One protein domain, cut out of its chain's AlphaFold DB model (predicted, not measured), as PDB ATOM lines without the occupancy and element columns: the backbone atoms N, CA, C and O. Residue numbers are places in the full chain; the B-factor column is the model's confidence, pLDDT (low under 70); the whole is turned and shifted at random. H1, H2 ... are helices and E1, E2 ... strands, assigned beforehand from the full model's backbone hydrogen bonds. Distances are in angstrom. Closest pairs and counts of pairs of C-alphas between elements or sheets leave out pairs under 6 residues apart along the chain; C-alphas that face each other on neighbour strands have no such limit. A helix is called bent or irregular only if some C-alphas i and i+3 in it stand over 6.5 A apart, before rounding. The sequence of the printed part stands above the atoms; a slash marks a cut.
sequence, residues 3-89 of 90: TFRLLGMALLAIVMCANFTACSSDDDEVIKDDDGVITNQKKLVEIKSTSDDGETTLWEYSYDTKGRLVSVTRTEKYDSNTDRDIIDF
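What this domain is: This is residues 3 to 89 of the 90 residues of an uncharacterized protein of uncultured Bacteroides sp (UniProt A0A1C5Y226). A flat sheet of four antiparallel strands, E1 to E4, stands at one end, and one long helix, H1, sticks out far away at the other end, joined to it by a long irregular link. The sheet is a meander, each strand the antiparallel neighbour of the one before, in the order E1, E2, E3, E4, and no helix covers either of its faces. The printed part has 87 residues, with one named helix followed by four named strands, and its class is mixed, helices and strands. The whole is extended, with a radius of gyration of the C-alphas of 22.4 A and spans of 72 by 43 by 17 A.

Where its parts are: H1, residues 3 to 21, begins at C-alpha 3 (-17.417, -30.819, 22.410) and is 28.3 A long. E1 is residues 46 to 50, 13.2 A, with C-alpha 46 at (2.130, -13.894, -27.082). E2 is residues 56 to 63, 23.2 A; E3 is residues 69 to 78, 27.3 A; E4 is residues 81 to 88, 23.3 A, ending at C-alpha 88 (2.186, 2.145, -27.329).

How they stand to each other: H1 is not on the sheet, and residues 3 to 25, of which 3 to 21 belong to H1, stand free. In H1, 14 of 15 O i to N i+4 pairs are within hydrogen-bond range. E1 and E2 form a hairpin at 175 degrees, with N 47 and O 59 2.9 A apart. E2 and E3 form a hairpin at 167 degrees, with N 58 and O 75 2.8 A apart. E3 and E4 form a hairpin at 168 degrees, with N 81 and O 78 2.8 A apart. The edge strands E1 and E4 are apart.

The domain as a whole: The C-alphas of Thr 3 and Ser 80, the two farthest apart, are 72.8 A from each other. The printed part has no cut. The link from H1 to E1, 24 residues, is long; the other three are tight. Mean pLDDT of the printed part is 80.7, and residues 3 to 30 are under 70.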
ATOM      1  N   THR A   3     -18.838 -30.701  22.774       54.84
ATOM      2  CA  THR A   3     -17.417 -30.819  22.410       54.84
ATOM      3  C   THR A   3     -17.194 -31.462  21.036       54.84
ATOM      4  O   THR A   3     -16.372 -30.977  20.268       54.84
ATOM      5  N   PHE A   4     -17.993 -32.466  20.652       57.16
ATOM      6  CA  PHE A   4     -17.903 -33.087  19.317       57.16
ATOM      7  C   PHE A   4     -18.281 -32.140  18.165       57.16
ATOM      8  O   PHE A   4     -17.737 -32.254  17.072       57.16
ATOM      9  N   ARG A   5     -19.176 -31.168  18.409       57.91
ATOM     10  CA  ARG A   5     -19.544 -30.150  17.405       57.91
ATOM     11  C   ARG A   5     -18.415 -29.149  17.141       57.91
ATOM     12  O   ARG A   5     -18.301 -28.671  16.019       57.91
ATOM     13  N   LEU A   6     -17.587 -28.856  18.148       58.38
ATOM     14  CA  LEU A   6     -16.445 -27.948  18.014       58.38
ATOM     15  C   LEU A   6     -15.272 -28.621  17.294       58.38
ATOM     16  O   LEU A   6     -14.694 -28.010  16.402       58.38
ATOM     17  N   LEU A   7     -14.987 -29.895  17.595       61.47
ATOM     18  CA  LEU A   7     -13.978 -30.662  16.852       61.47
ATOM     19  C   LEU A   7     -14.341 -30.819  15.368       61.47
ATOM     20  O   LEU A   7     -13.471 -30.678  14.515       61.47
ATOM     21  N   GLY A   8     -15.618 -31.059  15.049       60.72
ATOM     22  CA  GLY A   8     -16.069 -31.184  13.658       60.72
ATOM     23  C   GLY A   8     -15.920 -29.891  12.848       60.72
ATOM     24  O   GLY A   8     -15.487 -29.937  11.703       60.72
ATOM     25  N   MET A   9     -16.216 -28.734  13.451       64.12
ATOM     26  CA  MET A   9     -16.049 -27.427  12.797       64.12
ATOM     27  C   MET A   9     -14.578 -27.019  12.664       64.12
ATOM     28  O   MET A   9     -14.195 -26.444  11.649       64.12
ATOM     29  N   ALA A  10     -13.739 -27.368  13.643       60.78
ATOM     30  CA  ALA A  10     -12.299 -27.135  13.569       60.78
ATOM     31  C   ALA A  10     -11.637 -27.957  12.450       60.78
ATOM     32  O   ALA A  10     -10.826 -27.428  11.697       60.78
ATOM     33  N   LEU A  11     -12.024 -29.227  12.287       63.75
ATOM     34  CA  LEU A  11     -11.514 -30.069  11.201       63.75
ATOM     35  C   LEU A  11     -11.976 -29.583   9.820       63.75
ATOM     36  O   LEU A  11     -11.179 -29.584   8.886       63.75
ATOM     37  N   LEU A  12     -13.221 -29.109   9.692       62.28
ATOM     38  CA  LEU A  12     -13.721 -28.538   8.436       62.28
ATOM     39  C   LEU A  12     -12.934 -27.279   8.031       62.28
ATOM     40  O   LEU A  12     -12.596 -27.120   6.861       62.28
ATOM     41  N   ALA A  13     -12.601 -26.420   9.001       61.47
ATOM     42  CA  ALA A  13     -11.788 -25.227   8.772       61.47
ATOM     43  C   ALA A  13     -10.362 -25.580   8.317       61.47
ATOM     44  O   ALA A  13      -9.876 -25.002   7.352       61.47
ATOM     45  N   ILE A  14      -9.720 -26.581   8.932       61.59
ATOM     46  CA  ILE A  14      -8.374 -27.040   8.534       61.59
ATOM     47  C   ILE A  14      -8.378 -27.606   7.108       61.59
ATOM     48  O   ILE A  14      -7.476 -27.307   6.329       61.59
ATOM     49  N   VAL A  15      -9.405 -28.375   6.731       60.78
ATOM     50  CA  VAL A  15      -9.545 -28.916   5.368       60.78
ATOM     51  C   VAL A  15      -9.794 -27.798   4.351       60.78
ATOM     52  O   VAL A  15      -9.225 -27.841   3.265       60.78
ATOM     53  N   MET A  16     -10.578 -26.766   4.677       60.97
ATOM     54  CA  MET A  16     -10.751 -25.617   3.775       60.97
ATOM     55  C   MET A  16      -9.482 -24.763   3.646       60.97
ATOM     56  O   MET A  16      -9.198 -24.277   2.556       60.97
ATOM     57  N   CYS A  17      -8.681 -24.629   4.709       55.09
ATOM     58  CA  CYS A  17      -7.397 -23.927   4.652       55.09
ATOM     59  C   CYS A  17      -6.324 -24.716   3.884       55.09
ATOM     60  O   CYS A  17      -5.569 -24.120   3.127       55.09
ATOM     61  N   ALA A  18      -6.278 -26.046   4.016       56.25
ATOM     62  CA  ALA A  18      -5.305 -26.887   3.312       56.25
ATOM     63  C   ALA A  18      -5.631 -27.079   1.818       56.25
ATOM     64  O   ALA A  18      -4.724 -27.242   1.007       56.25
ATOM     65  N   ASN A  19      -6.909 -27.019   1.425       48.44
ATOM     66  CA  ASN A  19      -7.303 -27.051   0.010       48.44
ATOM     67  C   ASN A  19      -7.093 -25.703  -0.710       48.44
ATOM     68  O   ASN A  19      -7.124 -25.661  -1.937       48.44
ATOM     69  N   PHE A  20      -6.835 -24.614   0.025       47.22
ATOM     70  CA  PHE A  20      -6.463 -23.305  -0.531       47.22
ATOM     71  C   PHE A  20      -4.935 -23.114  -0.640       47.22
ATOM     72  O   PHE A  20      -4.453 -22.016  -0.874       47.22
ATOM     73  N   THR A  21      -4.154 -24.188  -0.512       48.22
ATOM     74  CA  THR A  21      -2.733 -24.218  -0.913       48.22
ATOM     75  C   THR A  21      -2.563 -24.600  -2.392       48.22
ATOM     76  O   THR A  21      -1.456 -24.644  -2.907       48.22
ATOM     77  N   ALA A  22      -3.655 -24.772  -3.144       44.28
ATOM     78  CA  ALA A  22      -3.613 -24.872  -4.606       44.28
ATOM     79  C   ALA A  22      -3.347 -23.523  -5.319       44.28
ATOM     80  O   ALA A  22      -3.606 -23.388  -6.513       44.28
ATOM     81  N   CYS A  23      -2.837 -22.511  -4.609       52.75
ATOM     82  CA  CYS A  23      -2.143 -21.404  -5.251       52.75
ATOM     83  C   CYS A  23      -0.737 -21.912  -5.567       52.75
ATOM     84  O   CYS A  23       0.033 -22.143  -4.646       52.75
ATOM     85  N   SER A  24      -0.504 -22.194  -6.854       47.47
ATOM     86  CA  SER A  24       0.777 -22.463  -7.518       47.47
ATOM     87  C   SER A  24       1.989 -22.527  -6.590       47.47
ATOM     88  O   SER A  24       2.359 -21.523  -5.994       47.47
ATOM     89  N   SER A  25       2.654 -23.678  -6.552       47.97
ATOM     90  CA  SER A  25       3.936 -23.929  -5.881       47.97
ATOM     91  C   SER A  25       5.121 -23.062  -6.363       47.97
ATOM     92  O   SER A  25       6.264 -23.473  -6.196       47.97
ATOM     93  N   ASP A  26       4.872 -21.891  -6.949       57.19
ATOM     94  CA  ASP A  26       5.875 -20.848  -7.141       57.19
ATOM     95  C   ASP A  26       5.921 -20.023  -5.848       57.19
ATOM     96  O   ASP A  26       5.320 -18.956  -5.729       57.19
ATOM     97  N   ASP A  27       6.656 -20.554  -4.872       54.97
ATOM     98  CA  ASP A  27       7.157 -19.874  -3.667       54.97
ATOM     99  C   ASP A  27       8.198 -18.781  -4.027       54.97
ATOM    100  O   ASP A  27       9.162 -18.527  -3.307       54.97
ATOM    101  N   ASP A  28       8.032 -18.133  -5.178       60.12
ATOM    102  CA  ASP A  28       8.869 -17.032  -5.615       60.12
ATOM    103  C   ASP A  28       8.331 -15.761  -4.945       60.12
ATOM    104  O   ASP A  28       7.365 -15.150  -5.416       60.12
ATOM    105  N   GLU A  29       8.935 -15.364  -3.815       68.44
ATOM    106  CA  GLU A  29       8.688 -14.056  -3.187       68.44
ATOM    107  C   GLU A  29       8.635 -12.974  -4.271       68.44
ATOM    108  O   GLU A  29       9.497 -12.935  -5.138       68.44
ATOM    109  N   VAL A  30       7.629 -12.095  -4.273       69.69
ATOM    110  CA  VAL A  30       7.510 -11.049  -5.303       69.69
ATOM    111  C   VAL A  30       8.711 -10.101  -5.206       69.69
ATOM    112  O   VAL A  30       8.743  -9.221  -4.344       69.69
ATOM    113  N   ILE A  31       9.688 -10.257  -6.105       76.25
ATOM    114  CA  ILE A  31      10.889  -9.422  -6.165       76.25
ATOM    115  C   ILE A  31      10.561  -8.206  -7.017       76.25
ATOM    116  O   ILE A  31      10.364  -8.306  -8.233       76.25
ATOM    117  N   LYS A  32      10.514  -7.045  -6.370       80.88
ATOM    118  CA  LYS A  32      10.359  -5.758  -7.043       80.88
ATOM    119  C   LYS A  32      11.710  -5.076  -7.196       80.88
ATOM    120  O   LYS A  32      12.538  -5.168  -6.292       80.88
ATOM    121  N   ASP A  33      11.918  -4.404  -8.320       80.88
ATOM    122  CA  ASP A  33      13.016  -3.448  -8.454       80.88
ATOM    123  C   ASP A  33      12.710  -2.132  -7.709       80.88
ATOM    124  O   ASP A  33      11.637  -1.962  -7.118       80.88
ATOM    125  N   ASP A  34      13.659  -1.192  -7.740       84.56
ATOM    126  CA  ASP A  34      13.534   0.129  -7.106       84.56
ATOM    127  C   ASP A  34      12.350   0.955  -7.655       84.56
ATOM    128  O   ASP A  34      11.853   1.854  -6.975       84.56
ATOM    129  N   ASP A  35      11.865   0.631  -8.859       80.12
ATOM    130  CA  ASP A  35      10.707   1.259  -9.506       80.12
ATOM    131  C   ASP A  35       9.386   0.517  -9.204       80.12
ATOM    132  O   ASP A  35       8.319   0.891  -9.699       80.12
ATOM    133  N   GLY A  36       9.427  -0.534  -8.378       79.81
ATOM    134  CA  GLY A  36       8.264  -1.328  -7.989       79.81
ATOM    135  C   GLY A  36       7.813  -2.354  -9.034       79.81
ATOM    136  O   GLY A  36       6.747  -2.957  -8.857       79.81
ATOM    137  N   VAL A  37       8.590  -2.572 -10.098       79.94
ATOM    138  CA  VAL A  37       8.303  -3.533 -11.170       79.94
ATOM    139  C   VAL A  37       8.636  -4.937 -10.693       79.94
ATOM    140  O   VAL A  37       9.716  -5.185 -10.168       79.94
ATOM    141  N   ILE A  38       7.710  -5.878 -10.878       82.00
ATOM    142  CA  ILE A  38       7.929  -7.275 -10.498       82.00
ATOM    143  C   ILE A  38       8.856  -7.932 -11.525       82.00
ATOM    144  O   ILE A  38       8.516  -8.039 -12.703       82.00
ATOM    145  N   THR A  39      10.031  -8.374 -11.081       79.25
ATOM    146  CA  THR A  39      11.121  -8.826 -11.964       79.25
ATOM    147  C   THR A  39      11.225 -10.339 -12.098       79.25
ATOM    148  O   THR A  39      11.771 -10.829 -13.086       79.25
ATOM    149  N   ASN A  40      10.676 -11.089 -11.145       76.88
ATOM    150  CA  ASN A  40      10.773 -12.546 -11.086       76.88
ATOM    151  C   ASN A  40       9.502 -13.278 -11.541       76.88
ATOM    152  O   ASN A  40       9.410 -14.490 -11.395       76.88
ATOM    153  N   GLN A  41       8.527 -12.569 -12.112       78.88
ATOM    154  CA  GLN A  41       7.333 -13.190 -12.680       78.88
ATOM    155  C   GLN A  41       7.483 -13.442 -14.180       78.88
ATOM    156  O   GLN A  41       8.116 -12.677 -14.913       78.88
ATOM    157  N   LYS A  42       6.857 -14.525 -14.653       85.81
ATOM    158  CA  LYS A  42       6.751 -14.815 -16.086       85.81
ATOM    159  C   LYS A  42       5.996 -13.681 -16.778       85.81
ATOM    160  O   LYS A  42       4.937 -13.258 -16.319       85.81
ATOM    161  N   LYS A  43       6.531 -13.222 -17.907       90.44
ATOM    162  CA  LYS A  43       5.892 -12.219 -18.762       90.44
ATOM    163  C   LYS A  43       5.089 -12.920 -19.848       90.44
ATOM    164  O   LYS A  43       5.567 -13.881 -20.451       90.44
ATOM    165  N   LEU A  44       3.881 -12.433 -20.093       94.00
ATOM    166  CA  LEU A  44       3.096 -12.849 -21.245       94.00
ATOM    167  C   LEU A  44       3.757 -12.269 -22.495       94.00
ATOM    168  O   LEU A  44       3.927 -11.065 -22.560       94.00
ATOM    169  N   VAL A  45       4.148 -13.098 -23.458       95.94
ATOM    170  CA  VAL A  45       4.818 -12.628 -24.688       95.94
ATOM    171  C   VAL A  45       3.893 -12.660 -25.897       95.94
ATOM    172  O   VAL A  45       3.964 -11.784 -26.754       95.94
ATOM    173  N   GLU A  46       2.995 -13.641 -25.940       97.75
ATOM    174  CA  GLU A  46       2.130 -13.894 -27.082       97.75
ATOM    175  C   GLU A  46       0.807 -14.523 -26.624       97.75
ATOM    176  O   GLU A  46       0.799 -15.410 -25.766       97.75
ATOM    177  N   ILE A  47      -0.306 -14.097 -27.220       97.62
ATOM    178  CA  ILE A  47      -1.561 -14.856 -27.246       97.62
ATOM    179  C   ILE A  47      -1.956 -15.039 -28.702       97.62
ATOM    180  O   ILE A  47      -2.121 -14.067 -29.432       97.62
ATOM    181  N   LYS A  48      -2.184 -16.287 -29.101       97.19
ATOM    182  CA  LYS A  48      -2.732 -16.622 -30.410       97.19
ATOM    183  C   LYS A  48      -4.051 -17.357 -30.236       97.19
ATOM    184  O   LYS A  48      -4.096 -18.397 -29.585       97.19
ATOM    185  N   SER A  49      -5.104 -16.835 -30.849       96.19
ATOM    186  CA  SER A  49      -6.394 -17.508 -30.972       96.19
ATOM    187  C   SER A  49      -6.697 -17.762 -32.435       96.19
ATOM    188  O   SER A  49      -6.457 -16.898 -33.275       96.19
ATOM    189  N   THR A  50      -7.247 -18.933 -32.727       96.12
ATOM    190  CA  THR A  50      -7.762 -19.271 -34.050       96.12
ATOM    191  C   THR A  50      -9.191 -19.770 -33.887       96.12
ATOM    192  O   THR A  50      -9.436 -20.650 -33.061       96.12
ATOM    193  N   SER A  51     -10.113 -19.168 -34.625       92.50
ATOM    194  CA  SER A  51     -11.528 -19.529 -34.672       92.50
ATOM    195  C   SER A  51     -11.749 -20.760 -35.564       92.50
ATOM    196  O   SER A  51     -10.869 -21.150 -36.334       92.50
ATOM    197  N   ASP A  52     -12.924 -21.388 -35.468       93.31
ATOM    198  CA  ASP A  52     -13.256 -22.602 -36.239       93.31
ATOM    199  C   ASP A  52     -13.286 -22.366 -37.764       93.31
ATOM    200  O   ASP A  52     -13.076 -23.289 -38.551       93.31
ATOM    201  N   ASP A  53     -13.523 -21.123 -38.181       90.06
ATOM    202  CA  ASP A  53     -13.458 -20.638 -39.565       90.06
ATOM    203  C   ASP A  53     -12.024 -20.339 -40.047       90.06
ATOM    204  O   ASP A  53     -11.817 -20.019 -41.216       90.06
ATOM    205  N   GLY A  54     -11.017 -20.505 -39.183       90.62
ATOM    206  CA  GLY A  54      -9.606 -20.287 -39.499       90.62
ATOM    207  C   GLY A  54      -9.124 -18.849 -39.300       90.62
ATOM    208  O   GLY A  54      -7.930 -18.583 -39.484       90.62
ATOM    209  N   GLU A  55      -9.997 -17.934 -38.875       93.75
ATOM    210  CA  GLU A  55      -9.616 -16.566 -38.524       93.75
ATOM    211  C   GLU A  55      -8.643 -16.586 -37.345       93.75
ATOM    212  O   GLU A  55      -8.826 -17.334 -36.386       93.75
ATOM    213  N   THR A  56      -7.570 -15.796 -37.404       96.38
ATOM    214  CA  THR A  56      -6.541 -15.787 -36.353       96.38
ATOM    215  C   THR A  56      -6.339 -14.392 -35.795       96.38
ATOM    216  O   THR A  56      -6.044 -13.467 -36.544       96.38
ATOM    217  N   THR A  57      -6.361 -14.270 -34.473       96.88
ATOM    218  CA  THR A  57      -5.933 -13.063 -33.762       96.88
ATOM    219  C   THR A  57      -4.648 -13.372 -33.000       96.88
ATOM    220  O   THR A  57      -4.561 -14.355 -32.263       96.88
ATOM    221  N   LEU A  58      -3.637 -12.532 -33.189       97.94
ATOM    222  CA  LEU A  58      -2.343 -12.594 -32.525       97.94
ATOM    223  C   LEU A  58      -2.142 -11.321 -31.706       97.94
ATOM    224  O   LEU A  58      -2.224 -10.221 -32.243       97.94
ATOM    225  N   TRP A  59      -1.848 -11.482 -30.425       98.12
ATOM    226  CA  TRP A  59      -1.446 -10.415 -29.522       98.12
ATOM    227  C   TRP A  59       0.013 -10.618 -29.143       98.12
ATOM    228  O   TRP A  59       0.351 -11.657 -28.582       98.12
ATOM    229  N   GLU A  60       0.858  -9.632 -29.412       98.38
ATOM    230  CA  GLU A  60       2.276  -9.636 -29.045       98.38
ATOM    231  C   GLU A  60       2.530  -8.540 -28.010       98.38
ATOM    232  O   GLU A  60       2.141  -7.386 -28.207       98.38
ATOM    233  N   TYR A  61       3.194  -8.896 -26.911       97.69
ATOM    234  CA  TYR A  61       3.449  -8.009 -25.778       97.69
ATOM    235  C   TYR A  61       4.945  -7.721 -25.678       97.69
ATOM    236  O   TYR A  61       5.760  -8.635 -25.543       97.69
ATOM    237  N   SER A  62       5.310  -6.442 -25.720       96.31
ATOM    238  CA  SER A  62       6.704  -6.000 -25.628       96.31
ATOM    239  C   SER A  62       6.963  -5.268 -24.322       96.31
ATOM    240  O   SER A  62       6.140  -4.482 -23.855       96.31
ATOM    241  N   TYR A  63       8.148  -5.494 -23.758       93.81
ATOM    242  CA  TYR A  63       8.566  -4.925 -22.481       93.81
ATOM    243  C   TYR A  63       9.912  -4.217 -22.620       93.81
ATOM    244  O   TYR A  63      10.749  -4.623 -23.428       93.81
ATOM    245  N   ASP A  64      10.143  -3.190 -21.807       92.06
ATOM    246  CA  ASP A  64      11.459  -2.566 -21.697       92.06
ATOM    247  C   ASP A  64      12.449  -3.420 -20.885       92.06
ATOM    248  O   ASP A  64      12.139  -4.506 -20.381       92.06
ATOM    249  N   THR A  65      13.668  -2.903 -20.729       89.69
ATOM    250  CA  THR A  65      14.746  -3.553 -19.971       89.69
ATOM    251  C   THR A  65      14.449  -3.697 -18.479       89.69
ATOM    252  O   THR A  65      15.039  -4.564 -17.838       89.69
ATOM    253  N   LYS A  66      13.528  -2.895 -17.930       87.69
ATOM    254  CA  LYS A  66      13.045  -2.996 -16.544       87.69
ATOM    255  C   LYS A  66      11.865  -3.960 -16.414       87.69
ATOM    256  O   LYS A  66      11.489  -4.352 -15.319       87.69
ATOM    257  N   GLY A  67      11.293  -4.399 -17.531       87.88
ATOM    258  CA  GLY A  67      10.149  -5.295 -17.568       87.88
ATOM    259  C   GLY A  67       8.790  -4.617 -17.514       87.88
ATOM    260  O   GLY A  67       7.802  -5.300 -17.259       87.88
ATOM    261  N   ARG A  68       8.721  -3.315 -17.790       90.25
ATOM    262  CA  ARG A  68       7.464  -2.574 -17.941       90.25
ATOM    263  C   ARG A  68       6.922  -2.784 -19.350       90.25
ATOM    264  O   ARG A  68       7.702  -2.822 -20.298       90.25
ATOM    265  N   LEU A  69       5.607  -2.948 -19.484       93.50
ATOM    266  CA  LEU A  69       4.953  -3.090 -20.788       93.50
ATOM    267  C   LEU A  69       5.112  -1.782 -21.576       93.50
ATOM    268  O   LEU A  69       4.769  -0.723 -21.056       93.50
ATOM    269  N   VAL A  70       5.624  -1.865 -22.804       96.31
ATOM    270  CA  VAL A  70       5.847  -0.696 -23.675       96.31
ATOM    271  C   VAL A  70       4.976  -0.703 -24.914       96.31
ATOM    272  O   VAL A  70       4.607   0.364 -25.390       96.31
ATOM    273  N   SER A  71       4.610  -1.875 -25.429       97.62
ATOM    274  CA  SER A  71       3.669  -1.947 -26.538       97.62
ATOM    275  C   SER A  71       2.905  -3.260 -26.570       97.62
ATOM    276  O   SER A  71       3.356  -4.294 -26.066       97.62
ATOM    277  N   VAL A  72       1.725  -3.196 -27.177       98.25
ATOM    278  CA  VAL A  72       0.908  -4.350 -27.528       98.25
ATOM    279  C   VAL A  72       0.577  -4.245 -29.009       98.25
ATOM    280  O   VAL A  72      -0.008  -3.259 -29.451       98.25
ATOM    281  N   THR A  73       0.960  -5.258 -29.781       98.38
ATOM    282  CA  THR A  73       0.555  -5.385 -31.185       98.38
ATOM    283  C   THR A  73      -0.590  -6.377 -31.276       98.38
ATOM    284  O   THR A  73      -0.469  -7.496 -30.780       98.38
ATOM    285  N   ARG A  74      -1.672  -6.000 -31.954       97.88
ATOM    286  CA  ARG A  74      -2.748  -6.908 -32.347       97.88
ATOM    287  C   ARG A  74      -2.679  -7.113 -33.851       97.88
ATOM    288  O   ARG A  74      -2.716  -6.147 -34.602       97.88
ATOM    289  N   THR A  75      -2.581  -8.361 -34.288       97.94
ATOM    290  CA  THR A  75      -2.655  -8.737 -35.702       97.94
ATOM    291  C   THR A  75      -3.846  -9.653 -35.906       97.94
ATOM    292  O   THR A  75      -3.913 -10.716 -35.291       97.94
ATOM    293  N   GLU A  76      -4.760  -9.275 -36.786       96.44
ATOM    294  CA  GLU A  76      -5.923 -10.088 -37.133       96.44
ATOM    295  C   GLU A  76      -5.803 -10.571 -38.568       96.44
ATOM    296  O   GLU A  76      -5.441  -9.812 -39.465       96.44
ATOM    297  N   LYS A  77      -6.077 -11.851 -38.791       95.62
ATOM    298  CA  LYS A  77      -6.038 -12.481 -40.106       95.62
ATOM    299  C   LYS A  77      -7.405 -13.061 -40.409       95.62
ATOM    300  O   LYS A  77      -7.836 -13.988 -39.727       95.62
ATOM    301  N   TYR A  78      -8.019 -12.522 -41.454       91.00
ATOM    302  CA  TYR A  78      -9.342 -12.878 -41.947       91.00
ATOM    303  C   TYR A  78      -9.214 -13.210 -43.430       91.00
ATOM    304  O   TYR A  78      -8.883 -12.324 -44.221       91.00
ATOM    305  N   ASP A  79      -9.423 -14.469 -43.813       87.38
ATOM    306  CA  ASP A  79      -9.206 -14.964 -45.178       87.38
ATOM    307  C   ASP A  79      -7.848 -14.525 -45.776       87.38
ATOM    308  O   ASP A  79      -6.791 -15.049 -45.416       87.38
ATOM    309  N   SER A  80      -7.862 -13.559 -46.705       88.19
ATOM    310  CA  SER A  80      -6.689 -12.994 -47.384       88.19
ATOM    311  C   SER A  80      -6.243 -11.632 -46.840       88.19
ATOM    312  O   SER A  80      -5.226 -11.100 -47.289       88.19
ATOM    313  N   ASN A  81      -6.977 -11.067 -45.880       92.94
ATOM    314  CA  ASN A  81      -6.672  -9.786 -45.260       92.94
ATOM    315  C   ASN A  81      -5.885  -9.971 -43.962       92.94
ATOM    316  O   ASN A  81      -6.048 -10.943 -43.223       92.94
ATOM    317  N   THR A  82      -5.013  -9.010 -43.678       95.56
ATOM    318  CA  THR A  82      -4.316  -8.906 -42.398       95.56
ATOM    319  C   THR A  82      -4.423  -7.473 -41.915       95.56
ATOM    320  O   THR A  82      -3.963  -6.568 -42.609       95.56
ATOM    321  N   ASP A  83      -5.021  -7.291 -40.746       96.19
ATOM    322  CA  ASP A  83      -5.084  -6.009 -40.054       96.19
ATOM    323  C   ASP A  83      -4.082  -5.989 -38.899       96.19
ATOM    324  O   ASP A  83      -3.803  -7.032 -38.294       96.19
ATOM    325  N   ARG A  84      -3.495  -4.826 -38.621       97.25
ATOM    326  CA  ARG A  84      -2.483  -4.671 -37.574       97.25
ATOM    327  C   ARG A  84      -2.635  -3.342 -36.851       97.25
ATOM    328  O   ARG A  84      -2.346  -2.290 -37.415       97.25
ATOM    329  N   ASP A  85      -2.900  -3.446 -35.557       97.31
ATOM    330  CA  ASP A  85      -2.930  -2.329 -34.623       97.31
ATOM    331  C   ASP A  85      -1.735  -2.390 -33.671       97.31
ATOM    332  O   ASP A  85      -1.330  -3.464 -33.214       97.31
ATOM    333  N   ILE A  86      -1.176  -1.226 -33.343       97.50
ATOM    334  CA  ILE A  86      -0.105  -1.086 -32.351       97.50
ATOM    335  C   ILE A  86      -0.566  -0.085 -31.297       97.50
ATOM    336  O   ILE A  86      -0.990   1.025 -31.620       97.50
ATOM    337  N   ILE A  87      -0.486  -0.498 -30.036       97.38
ATOM    338  CA  ILE A  87      -0.795   0.321 -28.869       97.38
ATOM    339  C   ILE A  87       0.506   0.526 -28.106       97.38
ATOM    340  O   ILE A  87       1.047  -0.431 -27.551       97.38
ATOM    341  N   ASP A  88       0.987   1.765 -28.070       97.25
ATOM    342  CA  ASP A  88       2.186   2.145 -27.329       97.25
ATOM    343  C   ASP A  88       1.820   2.714 -25.950       97.25
ATOM    344  O   ASP A  88       0.868   3.485 -25.803       97.25
ATOM    345  N   PHE A  89       2.598   2.342 -24.937       92.50
ATOM    346  CA  PHE A  89       2.461   2.803 -23.557       92.50
ATOM    347  C   PHE A  89       3.649   3.714 -23.217       92.50
ATOM    348  O   PHE A  89       4.795   3.378 -23.513       92.50
TER     349      PHE A  89